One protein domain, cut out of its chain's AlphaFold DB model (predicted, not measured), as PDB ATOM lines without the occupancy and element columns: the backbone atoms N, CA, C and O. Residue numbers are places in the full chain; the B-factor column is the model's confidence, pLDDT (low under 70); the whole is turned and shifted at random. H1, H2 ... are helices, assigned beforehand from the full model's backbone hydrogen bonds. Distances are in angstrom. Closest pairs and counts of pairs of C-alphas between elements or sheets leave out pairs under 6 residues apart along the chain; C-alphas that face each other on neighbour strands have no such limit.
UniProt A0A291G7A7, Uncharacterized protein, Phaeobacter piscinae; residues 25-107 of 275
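Overview. This is residues 25 to 107 of the 275 residues of an uncharacterized protein of Phaeobacter piscinae (UniProt A0A291G7A7). Two helices, the long H4 and the shorter H2, cross as an X near their middles, and the short H5 packs across one side of the crossing, touching both. H1 lies toward the last residues of H4, H3 lies toward the opposite end of the domain, and the long link of residues 36 to 49 makes a loop between H1 and H2. The printed part has 83 residues with five named helices, H1 to H5 in order along the chain, and no named strand; its class is all helix. It is compact, with a radius of gyration of the C-alphas of 13.5 A, and spans 38 by 28 by 19 A.

Along the chain. H1 is residues 28 to 35, 10.3 A from first to last C-alpha, and begins with C-alpha 28 at (96.448, 129.172, 99.458). H2 is residues 50 to 60, 15.4 A long. H3 is residues 64 to 67, 5.2 A long. H4, the longest helix, is residues 72 to 90, 26.5 A from C-alpha 72 at (102.881, 116.329, 128.649) to C-alpha 90 at (97.387, 137.100, 113.090). H5 is residues 102 to 106, 7.5 A long, and ends with C-alpha 106 at (93.161, 123.934, 116.283).

Arrangement. H2 and H4 are the hubs, touching three helices each. They touch each other, H4 with residues 75 to 83 alone; the closest C-alphas, those of Cys 55 and Cys 82, are 5.2 A apart. Their lines stand at 72 degrees, only just about perpendicular. H5 touches H2, the closest C-alphas being those of Ser 60 and Glu 106 at 4.0 A. H5 also touches residues 83 to 90 of H4, closest at the C-alphas of Gln 87 and Leu 102, 6.3 A. H1 only just touches H4, with 3 pairs of C-alphas within 8 A, at residues 89 to 90 of H4 alone; the closest C-alphas, those of Leu 34 and Trp 89, are 6.5 A apart. The two run opposite ways at a steep tilt of 66 degrees. H3 only just touches H2, with 3 pairs within 8 A, and only at the corner by their link; the closest C-alphas, of Ile 58 and Gln 64, are 7.1 A apart. H1 is apart from H3 and H5, and H3 from H5. In H1, H2 and H4 every O i to N i+4 pair is within hydrogen-bond range; in H5 0 of 1 is, beside 2 of 2 O i to N i+3 pairs, and H3 is too short for an O i to N i+4 pair.

Size, cuts and confidence. The C-alphas farthest apart, those of Asp 43 and Ala 72, are 39.8 A apart. The printed part has no cut. The links H1 to H2 and H4 to H5 are long. Residues 68 to 74, of which 72 to 74 belong to H4, stand free. The mean pLDDT of the printed part is 85.8; residues 38 to 44 are under 70.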
ATOM      1  N   LYS A  25      86.926 130.534 101.965       82.94
ATOM      2  CA  LYS A  25      87.192 131.933 101.603       82.94
ATOM      3  C   LYS A  25      88.661 132.331 101.718       82.94
ATOM      4  O   LYS A  25      89.036 133.379 101.202       82.94
ATOM      5  N   VAL A  26      89.478 131.527 102.397       86.94
ATOM      6  CA  VAL A  26      90.918 131.767 102.532       86.94
ATOM      7  C   VAL A  26      91.631 131.074 101.378       86.94
ATOM      8  O   VAL A  26      91.454 129.871 101.192       86.94
ATOM      9  N   THR A  27      92.432 131.798 100.598       90.19
ATOM     10  CA  THR A  27      93.209 131.223  99.486       90.19
ATOM     11  C   THR A  27      94.540 130.635  99.959       90.19
ATOM     12  O   THR A  27      95.049 130.982 101.026       90.19
ATOM     13  N   ASP A  28      95.135 129.756  99.152       90.44
ATOM     14  CA  ASP A  28      96.448 129.172  99.458       90.44
ATOM     15  C   ASP A  28      97.545 130.245  99.506       90.44
ATOM     16  O   ASP A  28      98.371 130.243 100.416       90.44
ATOM     17  N   ASP A  29      97.493 131.245  98.622       87.50
ATOM     18  CA  ASP A  29      98.417 132.388  98.643       87.50
ATOM     19  C   ASP A  29      98.307 133.208  99.935       87.50
ATOM     20  O   ASP A  29      99.317 133.674 100.477       87.50
ATOM     21  N   GLN A  30      97.090 133.371 100.465       89.56
ATOM     22  CA  GLN A  30      96.871 134.032 101.749       89.56
ATOM     23  C   GLN A  30      97.439 133.201 102.905       89.56
ATOM     24  O   GLN A  30      98.100 133.762 103.780       89.56
ATOM     25  N   LEU A  31      97.260 131.873 102.885       90.50
ATOM     26  CA  LEU A  31      97.857 130.971 103.875       90.50
ATOM     27  C   LEU A  31      99.386 131.003 103.818       90.50
ATOM     28  O   LEU A  31     100.031 131.136 104.854       90.50
ATOM     29  N   VAL A  32      99.985 130.958 102.628       90.06
ATOM     30  CA  VAL A  32     101.443 131.063 102.460       90.06
ATOM     31  C   VAL A  32     101.947 132.413 102.953       90.06
ATOM     32  O   VAL A  32     102.951 132.474 103.660       90.06
ATOM     33  N   THR A  33     101.256 133.505 102.633       88.69
ATOM     34  CA  THR A  33     101.648 134.852 103.074       88.69
ATOM     35  C   THR A  33     101.599 134.984 104.596       88.69
ATOM     36  O   THR A  33     102.547 135.496 105.195       88.69
ATOM     37  N   LEU A  34     100.542 134.466 105.225       90.06
ATOM     38  CA  LEU A  34     100.367 134.475 106.675       90.06
ATOM     39  C   LEU A  34     101.421 133.610 107.386       90.06
ATOM     40  O   LEU A  34     102.016 134.035 108.378       90.06
ATOM     41  N   LEU A  35     101.662 132.402 106.870       91.19
ATOM     42  CA  LEU A  35     102.391 131.330 107.559       91.19
ATOM     43  C   LEU A  35     103.865 131.210 107.167       91.19
ATOM     44  O   LEU A  35     104.617 130.421 107.756       91.19
ATOM     45  N   SER A  36     104.296 131.990 106.182       85.56
ATOM     46  CA  SER A  36     105.686 132.018 105.761       85.56
ATOM     47  C   SER A  36     106.573 132.791 106.730       85.56
ATOM     48  O   SER A  36     106.269 133.887 107.216       85.56
ATOM     49  N   GLU A  37     107.759 132.247 106.976       75.94
ATOM     50  CA  GLU A  37     108.823 133.025 107.595       75.94
ATOM     51  C   GLU A  37     109.463 133.901 106.510       75.94
ATOM     52  O   GLU A  37     110.210 133.410 105.665       75.94
ATOM     53  N   LYS A  38     109.172 135.211 106.511       62.59
ATOM     54  CA  LYS A  38     109.923 136.181 105.698       62.59
ATOM     55  C   LYS A  38     111.406 136.092 106.070       62.59
ATOM     56  O   LYS A  38     111.811 136.563 107.132       62.59
ATOM     57  N   SER A  39     112.228 135.535 105.187       52.72
ATOM     58  CA  SER A  39     113.673 135.731 105.250       52.72
ATOM     59  C   SER A  39     113.961 137.158 104.786       52.72
ATOM     60  O   SER A  39     113.853 137.439 103.596       52.72
ATOM     61  N   GLY A  40     114.305 138.069 105.696       45.12
ATOM     62  CA  GLY A  40     114.507 139.496 105.394       45.12
ATOM     63  C   GLY A  40     115.644 139.842 104.416       45.12
ATOM     64  O   GLY A  40     115.949 141.016 104.269       45.12
ATOM     65  N   PHE A  41     116.282 138.857 103.771       46.38
ATOM     66  CA  PHE A  41     117.500 139.033 102.970       46.38
ATOM     67  C   PHE A  41     117.626 138.078 101.765       46.38
ATOM     68  O   PHE A  41     118.735 137.888 101.272       46.38
ATOM     69  N   SER A  42     116.556 137.429 101.285       52.47
ATOM     70  CA  SER A  42     116.690 136.556 100.105       52.47
ATOM     71  C   SER A  42     115.549 136.703  99.105       52.47
ATOM     72  O   SER A  42     114.392 136.725  99.511       52.47
ATOM     73  N   ASP A  43     115.884 136.708  97.809       60.53
ATOM     74  CA  ASP A  43     114.960 136.647  96.658       60.53
ATOM     75  C   ASP A  43     114.198 135.309  96.562       60.53
ATOM     76  O   ASP A  43     113.665 134.934  95.517       60.53
ATOM     77  N   ARG A  44     114.181 134.518  97.641       65.06
ATOM     78  CA  ARG A  44     113.491 133.235  97.663       65.06
ATOM     79  C   ARG A  44     112.001 133.464  97.908       65.06
ATOM     80  O   ARG A  44     111.648 134.273  98.766       65.06
ATOM     81  N   PRO A  45     111.124 132.722  97.212       71.44
ATOM     82  CA  PRO A  45     109.690 132.826  97.427       71.44
ATOM     83  C   PRO A  45     109.329 132.475  98.877       71.44
ATOM     84  O   PRO A  45     109.979 131.636  99.508       71.44
ATOM     85  N   ALA A  46     108.284 133.127  99.389       80.69
ATOM     86  CA  ALA A  46     107.721 132.886 100.711       80.69
ATOM     87  C   ALA A  46     107.272 131.422 100.858       80.69
ATOM     88  O   ALA A  46     106.645 130.871  99.954       80.69
ATOM     89  N   ARG A  47     107.615 130.778 101.982       85.50
ATOM     90  CA  ARG A  47     107.360 129.344 102.198       85.50
ATOM     91  C   ARG A  47     106.948 129.022 103.619       85.50
ATOM     92  O   ARG A  47     107.481 129.600 104.569       85.50
ATOM     93  N   ILE A  48     106.059 128.042 103.738       91.19
ATOM     94  CA  ILE A  48     105.682 127.441 105.013       91.19
ATOM     95  C   ILE A  48     106.858 126.580 105.476       91.19
ATOM     96  O   ILE A  48     107.298 125.666 104.783       91.19
ATOM     97  N   THR A  49     107.434 126.914 106.630       90.12
ATOM     98  CA  THR A  49     108.618 126.210 107.131       90.12
ATOM     99  C   THR A  49     108.229 124.961 107.906       90.12
ATOM    100  O   THR A  49     107.125 124.868 108.439       90.12
ATOM    101  N   LYS A  50     109.169 124.023 108.052       90.56
ATOM    102  CA  LYS A  50     108.963 122.813 108.862       90.56
ATOM    103  C   LYS A  50     108.482 123.136 110.282       90.56
ATOM    104  O   LYS A  50     107.569 122.501 110.782       90.56
ATOM    105  N   ARG A  51     109.034 124.187 110.897       89.94
ATOM    106  CA  ARG A  51     108.614 124.655 112.225       89.94
ATOM    107  C   ARG A  51     107.161 125.140 112.243       89.94
ATOM    108  O   ARG A  51     106.468 124.974 113.240       89.94
ATOM    109  N   THR A  52     106.707 125.770 111.162       92.19
ATOM    110  CA  THR A  52     105.304 126.164 111.015       92.19
ATOM    111  C   THR A  52     104.401 124.940 110.904       92.19
ATOM    112  O   THR A  52     103.393 124.896 111.599       92.19
ATOM    113  N   ILE A  53     104.794 123.942 110.105       93.31
ATOM    114  CA  ILE A  53     104.076 122.665 109.978       93.31
ATOM    115  C   ILE A  53     103.959 121.983 111.346       93.31
ATOM    116  O   ILE A  53     102.850 121.706 111.786       93.31
ATOM    117  N   GLU A  54     105.070 121.836 112.071       91.56
ATOM    118  CA  GLU A  54     105.100 121.228 113.411       91.56
ATOM    119  C   GLU A  54     104.150 121.951 114.385       91.56
ATOM    120  O   GLU A  54     103.443 121.320 115.168       91.56
ATOM    121  N   CYS A  55     104.073 123.285 114.323       93.00
ATOM    122  CA  CYS A  55     103.128 124.040 115.145       93.00
ATOM    123  C   CYS A  55     101.663 123.804 114.767       93.00
ATOM    124  O   CYS A  55     100.813 123.733 115.654       93.00
ATOM    125  N   VAL A  56     101.363 123.677 113.476       93.44
ATOM    126  CA  VAL A  56     100.018 123.355 112.990       93.44
ATOM    127  C   VAL A  56      99.617 121.933 113.395       93.44
ATOM    128  O   VAL A  56      98.519 121.734 113.912       93.44
ATOM    129  N   GLU A  57     100.514 120.957 113.252       92.69
ATOM    130  CA  GLU A  57     100.283 119.556 113.630       92.69
ATOM    131  C   GLU A  57     100.042 119.386 115.136       92.69
ATOM    132  O   GLU A  57      99.144 118.651 115.552       92.69
ATOM    133  N   ILE A  58     100.817 120.092 115.966       91.81
ATOM    134  CA  ILE A  58     100.702 120.038 117.429       91.81
ATOM    135  C   ILE A  58      99.402 120.691 117.921       91.81
ATOM    136  O   ILE A  58      98.793 120.196 118.878       91.81
ATOM    137  N   LEU A  59      98.985 121.812 117.322       92.69
ATOM    138  CA  LEU A  59      97.782 122.536 117.745       92.69
ATOM    139  C   LEU A  59      96.494 121.835 117.314       92.69
ATOM    140  O   LEU A  59      95.601 121.691 118.147       92.69
ATOM    141  N   SER A  60      96.430 121.359 116.071       92.19
ATOM    142  CA  SER A  60      95.269 120.639 115.526       92.19
ATOM    143  C   SER A  60      95.174 119.187 115.990       92.19
ATOM    144  O   SER A  60      94.086 118.640 116.104       92.19
ATOM    145  N   GLY A  61      96.310 118.557 116.296       88.75
ATOM    146  CA  GLY A  61      96.352 117.169 116.735       88.75
ATOM    147  C   GLY A  61      96.341 116.128 115.608       88.75
ATOM    148  O   GLY A  61      96.250 114.945 115.928       88.75
ATOM    149  N   ILE A  62      96.503 116.522 114.338       88.50
ATOM    150  CA  ILE A  62      96.494 115.596 113.184       88.50
ATOM    151  C   ILE A  62      97.664 114.596 113.172       88.50
ATOM    152  O   ILE A  62      97.563 113.533 112.570       88.50
ATOM    153  N   ASN A  63      98.768 114.893 113.872       84.62
ATOM    154  CA  ASN A  63      99.965 114.042 113.910       84.62
ATOM    155  C   ASN A  63     100.365 113.635 115.342       84.62
ATOM    156  O   ASN A  63     101.540 113.573 115.705       84.62
ATOM    157  N   GLN A  64      99.376 113.358 116.200       82.12
ATOM    158  CA  GLN A  64      99.604 112.995 117.609       82.12
ATOM    159  C   GLN A  64     100.526 111.782 117.801       82.12
ATOM    160  O   GLN A  64     101.224 111.701 118.811       82.12
ATOM    161  N   ALA A  65     100.577 110.863 116.833       85.19
ATOM    162  CA  ALA A  65     101.447 109.692 116.887       85.19
ATOM    163  C   ALA A  65     102.944 110.051 116.963       85.19
ATOM    164  O   ALA A  65     103.701 109.310 117.590       85.19
ATOM    165  N   VAL A  66     103.361 111.184 116.384       82.06
ATOM    166  CA  VAL A  66     104.748 111.685 116.448       82.06
ATOM    167  C   VAL A  66     105.094 112.229 117.837       82.06
ATOM    168  O   VAL A  66     106.240 112.143 118.267       82.06
ATOM    169  N   TYR A  67     104.101 112.733 118.573       80.44
ATOM    170  CA  TYR A  67     104.287 113.380 119.878       80.44
ATOM    171  C   TYR A  67     103.878 112.503 121.068       80.44
ATOM    172  O   TYR A  67     103.944 112.954 122.209       80.44
ATOM    173  N   LYS A  68     103.463 111.253 120.832       81.94
ATOM    174  CA  LYS A  68     102.937 110.346 121.869       81.94
ATOM    175  C   LYS A  68     103.932 110.050 122.999       81.94
ATOM    176  O   LYS A  68     103.520 109.839 124.134       81.94
ATOM    177  N   ASP A  69     105.225 110.042 122.677       85.38
ATOM    178  CA  ASP A  69     106.312 109.735 123.612       85.38
ATOM    179  C   ASP A  69     106.879 111.011 124.268       85.38
ATOM    180  O   ASP A  69     107.793 110.947 125.092       85.38
ATOM    181  N   ALA A  70     106.351 112.190 123.911       83.62
ATOM    182  CA  ALA A  70     106.770 113.459 124.485       83.62
ATOM    183  C   ALA A  70     106.093 113.692 125.853       83.62
ATOM    184  O   ALA A  70     104.880 113.503 125.982       83.62
ATOM    185  N   PRO A  71     106.833 114.158 126.879       89.62
ATOM    186  CA  PRO A  71     106.245 114.526 128.164       89.62
ATOM    187  C   PRO A  71     105.132 115.569 128.002       89.62
ATOM    188  O   PRO A  71     105.281 116.533 127.249       89.62
ATOM    189  N   ALA A  72     104.034 115.427 128.751       85.81
ATOM    190  CA  ALA A  72     102.881 116.329 128.649       85.81
ATOM    191  C   ALA A  72     103.246 117.806 128.901       85.81
ATOM    192  O   ALA A  72     102.706 118.703 128.253       85.81
ATOM    193  N   GLU A  73     104.202 118.052 129.797       86.38
ATOM    194  CA  GLU A  73     104.750 119.379 130.103       86.38
ATOM    195  C   GLU A  73     105.462 119.997 128.891       86.38
ATOM    196  O   GLU A  73     105.270 121.176 128.590       86.38
ATOM    197  N   LEU A  74     106.223 119.187 128.147       86.88
ATOM    198  CA  LEU A  74     106.914 119.610 126.929       86.88
ATOM    199  C   LEU A  74     105.907 119.928 125.820       86.88
ATOM    200  O   LEU A  74     105.964 121.000 125.220       86.88
ATOM    201  N   THR A  75     104.934 119.044 125.593       86.25
ATOM    202  CA  THR A  75     103.876 119.248 124.592       86.25
ATOM    203  C   THR A  75     103.022 120.478 124.919       86.25
ATOM    204  O   THR A  75     102.660 121.245 124.024       86.25
ATOM    205  N   GLY A  76     102.734 120.722 126.201       88.44
ATOM    206  CA  GLY A  76     102.030 121.918 126.668       88.44
ATOM    207  C   GLY A  76     102.815 123.211 126.422       88.44
ATOM    208  O   GLY A  76     102.241 124.202 125.952       88.44
ATOM    209  N   ALA A  77     104.128 123.198 126.670       90.56
ATOM    210  CA  ALA A  77     105.011 124.320 126.359       90.56
ATOM    211  C   ALA A  77     105.069 124.592 124.845       90.56
ATOM    212  O   ALA A  77     104.840 125.724 124.420       90.56
ATOM    213  N   MET A  78     105.246 123.549 124.022       90.69
ATOM    214  CA  MET A  78     105.256 123.667 122.559       90.69
ATOM    215  C   MET A  78     103.943 124.243 122.016       90.69
ATOM    216  O   MET A  78     103.971 125.188 121.230       90.69
ATOM    217  N   LYS A  79     102.784 123.751 122.485       92.12
ATOM    218  CA  LYS A  79     101.471 124.323 122.131       92.12
ATOM    219  C   LYS A  79     101.391 125.807 122.477       92.12
ATOM    220  O   LYS A  79     100.901 126.603 121.683       92.12
ATOM    221  N   THR A  80     101.870 126.193 123.656       94.19
ATOM    222  CA  THR A  80     101.847 127.592 124.104       94.19
ATOM    223  C   THR A  80     102.702 128.486 123.209       94.19
ATOM    224  O   THR A  80     102.254 129.561 122.808       94.19
ATOM    225  N   ASP A  81     103.900 128.037 122.847       93.25
ATOM    226  CA  ASP A  81     104.795 128.787 121.966       93.25
ATOM    227  C   ASP A  81     104.248 128.886 120.539       93.25
ATOM    228  O   ASP A  81     104.290 129.960 119.934       93.25
ATOM    229  N   CYS A  82     103.656 127.808 120.023       94.62
ATOM    230  CA  CYS A  82     102.980 127.814 118.730       94.62
ATOM    231  C   CYS A  82     101.779 128.767 118.718       94.62
ATOM    232  O   CYS A  82     101.636 129.547 117.775       94.62
ATOM    233  N   ARG A  83     100.976 128.801 119.793       95.38
ATOM    234  CA  ARG A  83      99.873 129.765 119.927       95.38
ATOM    235  C   ARG A  83     100.362 131.206 119.919       95.38
ATOM    236  O   ARG A  83      99.828 132.015 119.170       95.38
ATOM    237  N   LYS A  84     101.400 131.526 120.698       94.81
ATOM    238  CA  LYS A  84     102.001 132.874 120.712       94.81
ATOM    239  C   LYS A  84     102.506 133.282 119.332       94.81
ATOM    240  O   LYS A  84     102.330 134.425 118.924       94.81
ATOM    241  N   ARG A  85     103.133 132.349 118.615       91.88
ATOM    242  CA  ARG A  85     103.660 132.582 117.271       91.88
ATOM    243  C   ARG A  85     102.554 132.876 116.260       91.88
ATOM    244  O   ARG A  85     102.660 133.870 115.553       91.88
ATOM    245  N   PHE A  86     101.507 132.051 116.204       93.69
ATOM    246  CA  PHE A  86     100.384 132.288 115.291       93.69
ATOM    247  C   PHE A  86      99.595 133.531 115.669       93.69
ATOM    248  O   PHE A  86      99.263 134.303 114.781       93.69
ATOM    249  N   GLN A  87      99.401 133.795 116.963       93.50
ATOM    250  CA  GLN A  87      98.813 135.052 117.416       93.50
ATOM    251  C   GLN A  87      99.622 136.253 116.910       93.50
ATOM    252  O   GLN A  87      99.057 137.153 116.308       93.50
ATOM    253  N   GLY A  88     100.953 136.223 117.040       91.56
ATOM    254  CA  GLY A  88     101.813 137.292 116.531       91.56
ATOM    255  C   GLY A  88     101.748 137.495 115.012       91.56
ATOM    256  O   GLY A  88     101.996 138.600 114.542       91.56
ATOM    257  N   TRP A  89     101.417 136.463 114.229       91.62
ATOM    258  CA  TRP A  89     101.179 136.606 112.786       91.62
ATOM    259  C   TRP A  89      99.773 137.093 112.457       91.62
ATOM    260  O   TRP A  89      99.618 137.870 111.521       91.62
ATOM    261  N   LEU A  90      98.772 136.655 113.221       91.94
ATOM    262  CA  LEU A  90      97.387 137.100 113.090       91.94
ATOM    263  C   LEU A  90      97.215 138.573 113.486       91.94
ATOM    264  O   LEU A  90      96.402 139.269 112.880       91.94
ATOM    265  N   ASP A  91      98.003 139.044 114.454       92.06
ATOM    266  CA  ASP A  91      98.024 140.434 114.917       92.06
ATOM    267  C   ASP A  91      98.787 141.374 113.963       92.06
ATOM    268  O   ASP A  91      98.679 142.593 114.092       92.06
ATOM    269  N   ASP A  92      99.570 140.836 113.019       88.88
ATOM    270  CA  ASP A  92     100.297 141.621 112.017       88.88
ATOM    271  C   ASP A  92      99.389 141.888 110.799       88.88
ATOM    272  O   ASP A  92      99.210 140.995 109.964       88.88
ATOM    273  N   PRO A  93      98.846 143.112 110.624       83.69
ATOM    274  CA  PRO A  93      97.919 143.426 109.535       83.69
ATOM    275  C   PRO A  93      98.577 143.387 108.148       83.69
ATOM    276  O   PRO A  93      97.883 143.363 107.135       83.69
ATOM    277  N   VAL A  94      99.913 143.388 108.077       83.38
ATOM    278  CA  VAL A  94     100.659 143.254 106.818       83.38
ATOM    279  C   VAL A  94     100.759 141.784 106.394       83.38
ATOM    280  O   VAL A  94     100.952 141.497 105.212       83.38
ATOM    281  N   ARG A  95     100.640 140.844 107.339       81.88
ATOM    282  CA  ARG A  95     100.653 139.393 107.085       81.88
ATOM    283  C   ARG A  95      99.255 138.803 107.019       81.88
ATOM    284  O   ARG A  95      98.987 137.969 106.158       81.88
ATOM    285  N   ASN A  96      98.386 139.215 107.933       85.00
ATOM    286  CA  ASN A  96      97.054 138.668 108.073       85.00
ATOM    287  C   ASN A  96      96.044 139.450 107.235       85.00
ATOM    288  O   ASN A  96      95.384 140.369 107.708       85.00
ATOM    289  N   SER A  97      95.905 139.047 105.975       84.69
ATOM    290  CA  SER A  97      94.824 139.495 105.090       84.69
ATOM    291  C   SER A  97      93.571 138.613 105.192       84.69
ATOM    292  O   SER A  97      92.711 138.659 104.311       84.69
ATOM    293  N   THR A  98      93.482 137.782 106.235       86.38
ATOM    294  CA  THR A  98      92.431 136.775 106.424       86.38
ATOM    295  C   THR A  98      91.563 137.099 107.639       86.38
ATOM    296  O   THR A  98      91.945 137.885 108.502       86.38
ATOM    297  N   GLU A  99      90.403 136.450 107.735       86.50
ATOM    298  CA  GLU A  99      89.534 136.501 108.924       86.50
ATOM    299  C   GLU A  99      89.848 135.377 109.933       86.50
ATOM    300  O   GLU A  99      89.083 135.159 110.872       86.50
ATOM    301  N   LEU A 100      90.951 134.639 109.738       88.88
ATOM    302  CA  LEU A 100      91.315 133.513 110.594       88.88
ATOM    303  C   LEU A 100      91.587 133.967 112.027       88.88
ATOM    304  O   LEU A 100      92.197 135.008 112.277       88.88
ATOM    305  N   GLN A 101      91.176 133.131 112.974       91.19
ATOM    306  CA  GLN A 101      91.463 133.305 114.391       91.19
ATOM    307  C   GLN A 101      92.359 132.181 114.901       91.19
ATOM    308  O   GLN A 101      92.497 131.130 114.279       91.19
ATOM    309  N   LEU A 102      92.946 132.364 116.085       91.19
ATOM    310  CA  LEU A 102      93.813 131.350 116.682       91.19
ATOM    311  C   LEU A 102      93.109 129.990 116.845       91.19
ATOM    312  O   LEU A 102      93.732 128.951 116.653       91.19
ATOM    313  N   ALA A 103      91.806 130.004 117.143       90.31
ATOM    314  CA  ALA A 103      90.987 128.798 117.255       90.31
ATOM    315  C   ALA A 103      90.862 128.025 115.930       90.31
ATOM    316  O   ALA A 103      90.654 126.813 115.952       90.31
ATOM    317  N   ASP A 104      91.018 128.687 114.777       91.06
ATOM    318  CA  ASP A 104      90.974 128.005 113.483       91.06
ATOM    319  C   ASP A 104      92.192 127.085 113.282       91.06
ATOM    320  O   ASP A 104      92.066 126.043 112.646       91.06
ATOM    321  N   PHE A 105      93.342 127.398 113.891       92.12
ATOM    322  CA  PHE A 105      94.555 126.562 113.842       92.12
ATOM    323  C   PHE A 105      94.485 125.301 114.712       92.12
ATOM    324  O   PHE A 105      95.374 124.454 114.640       92.12
ATOM    325  N   GLU A 106      93.445 125.163 115.534       91.31
ATOM    326  CA  GLU A 106      93.161 123.934 116.283       91.31
ATOM    327  C   GLU A 106      92.263 122.973 115.483       91.31
ATOM    328  O   GLU A 106      91.955 121.881 115.953       91.31
ATOM    329  N   ARG A 107      91.841 123.353 114.266       92.81
ATOM    330  CA  ARG A 107      91.017 122.513 113.393       92.81
ATOM    331  C   ARG A 107      91.881 121.626 112.498       92.81
ATOM    332  O   ARG A 107      92.860 122.085 111.912       92.81
TER     333      ARG A 107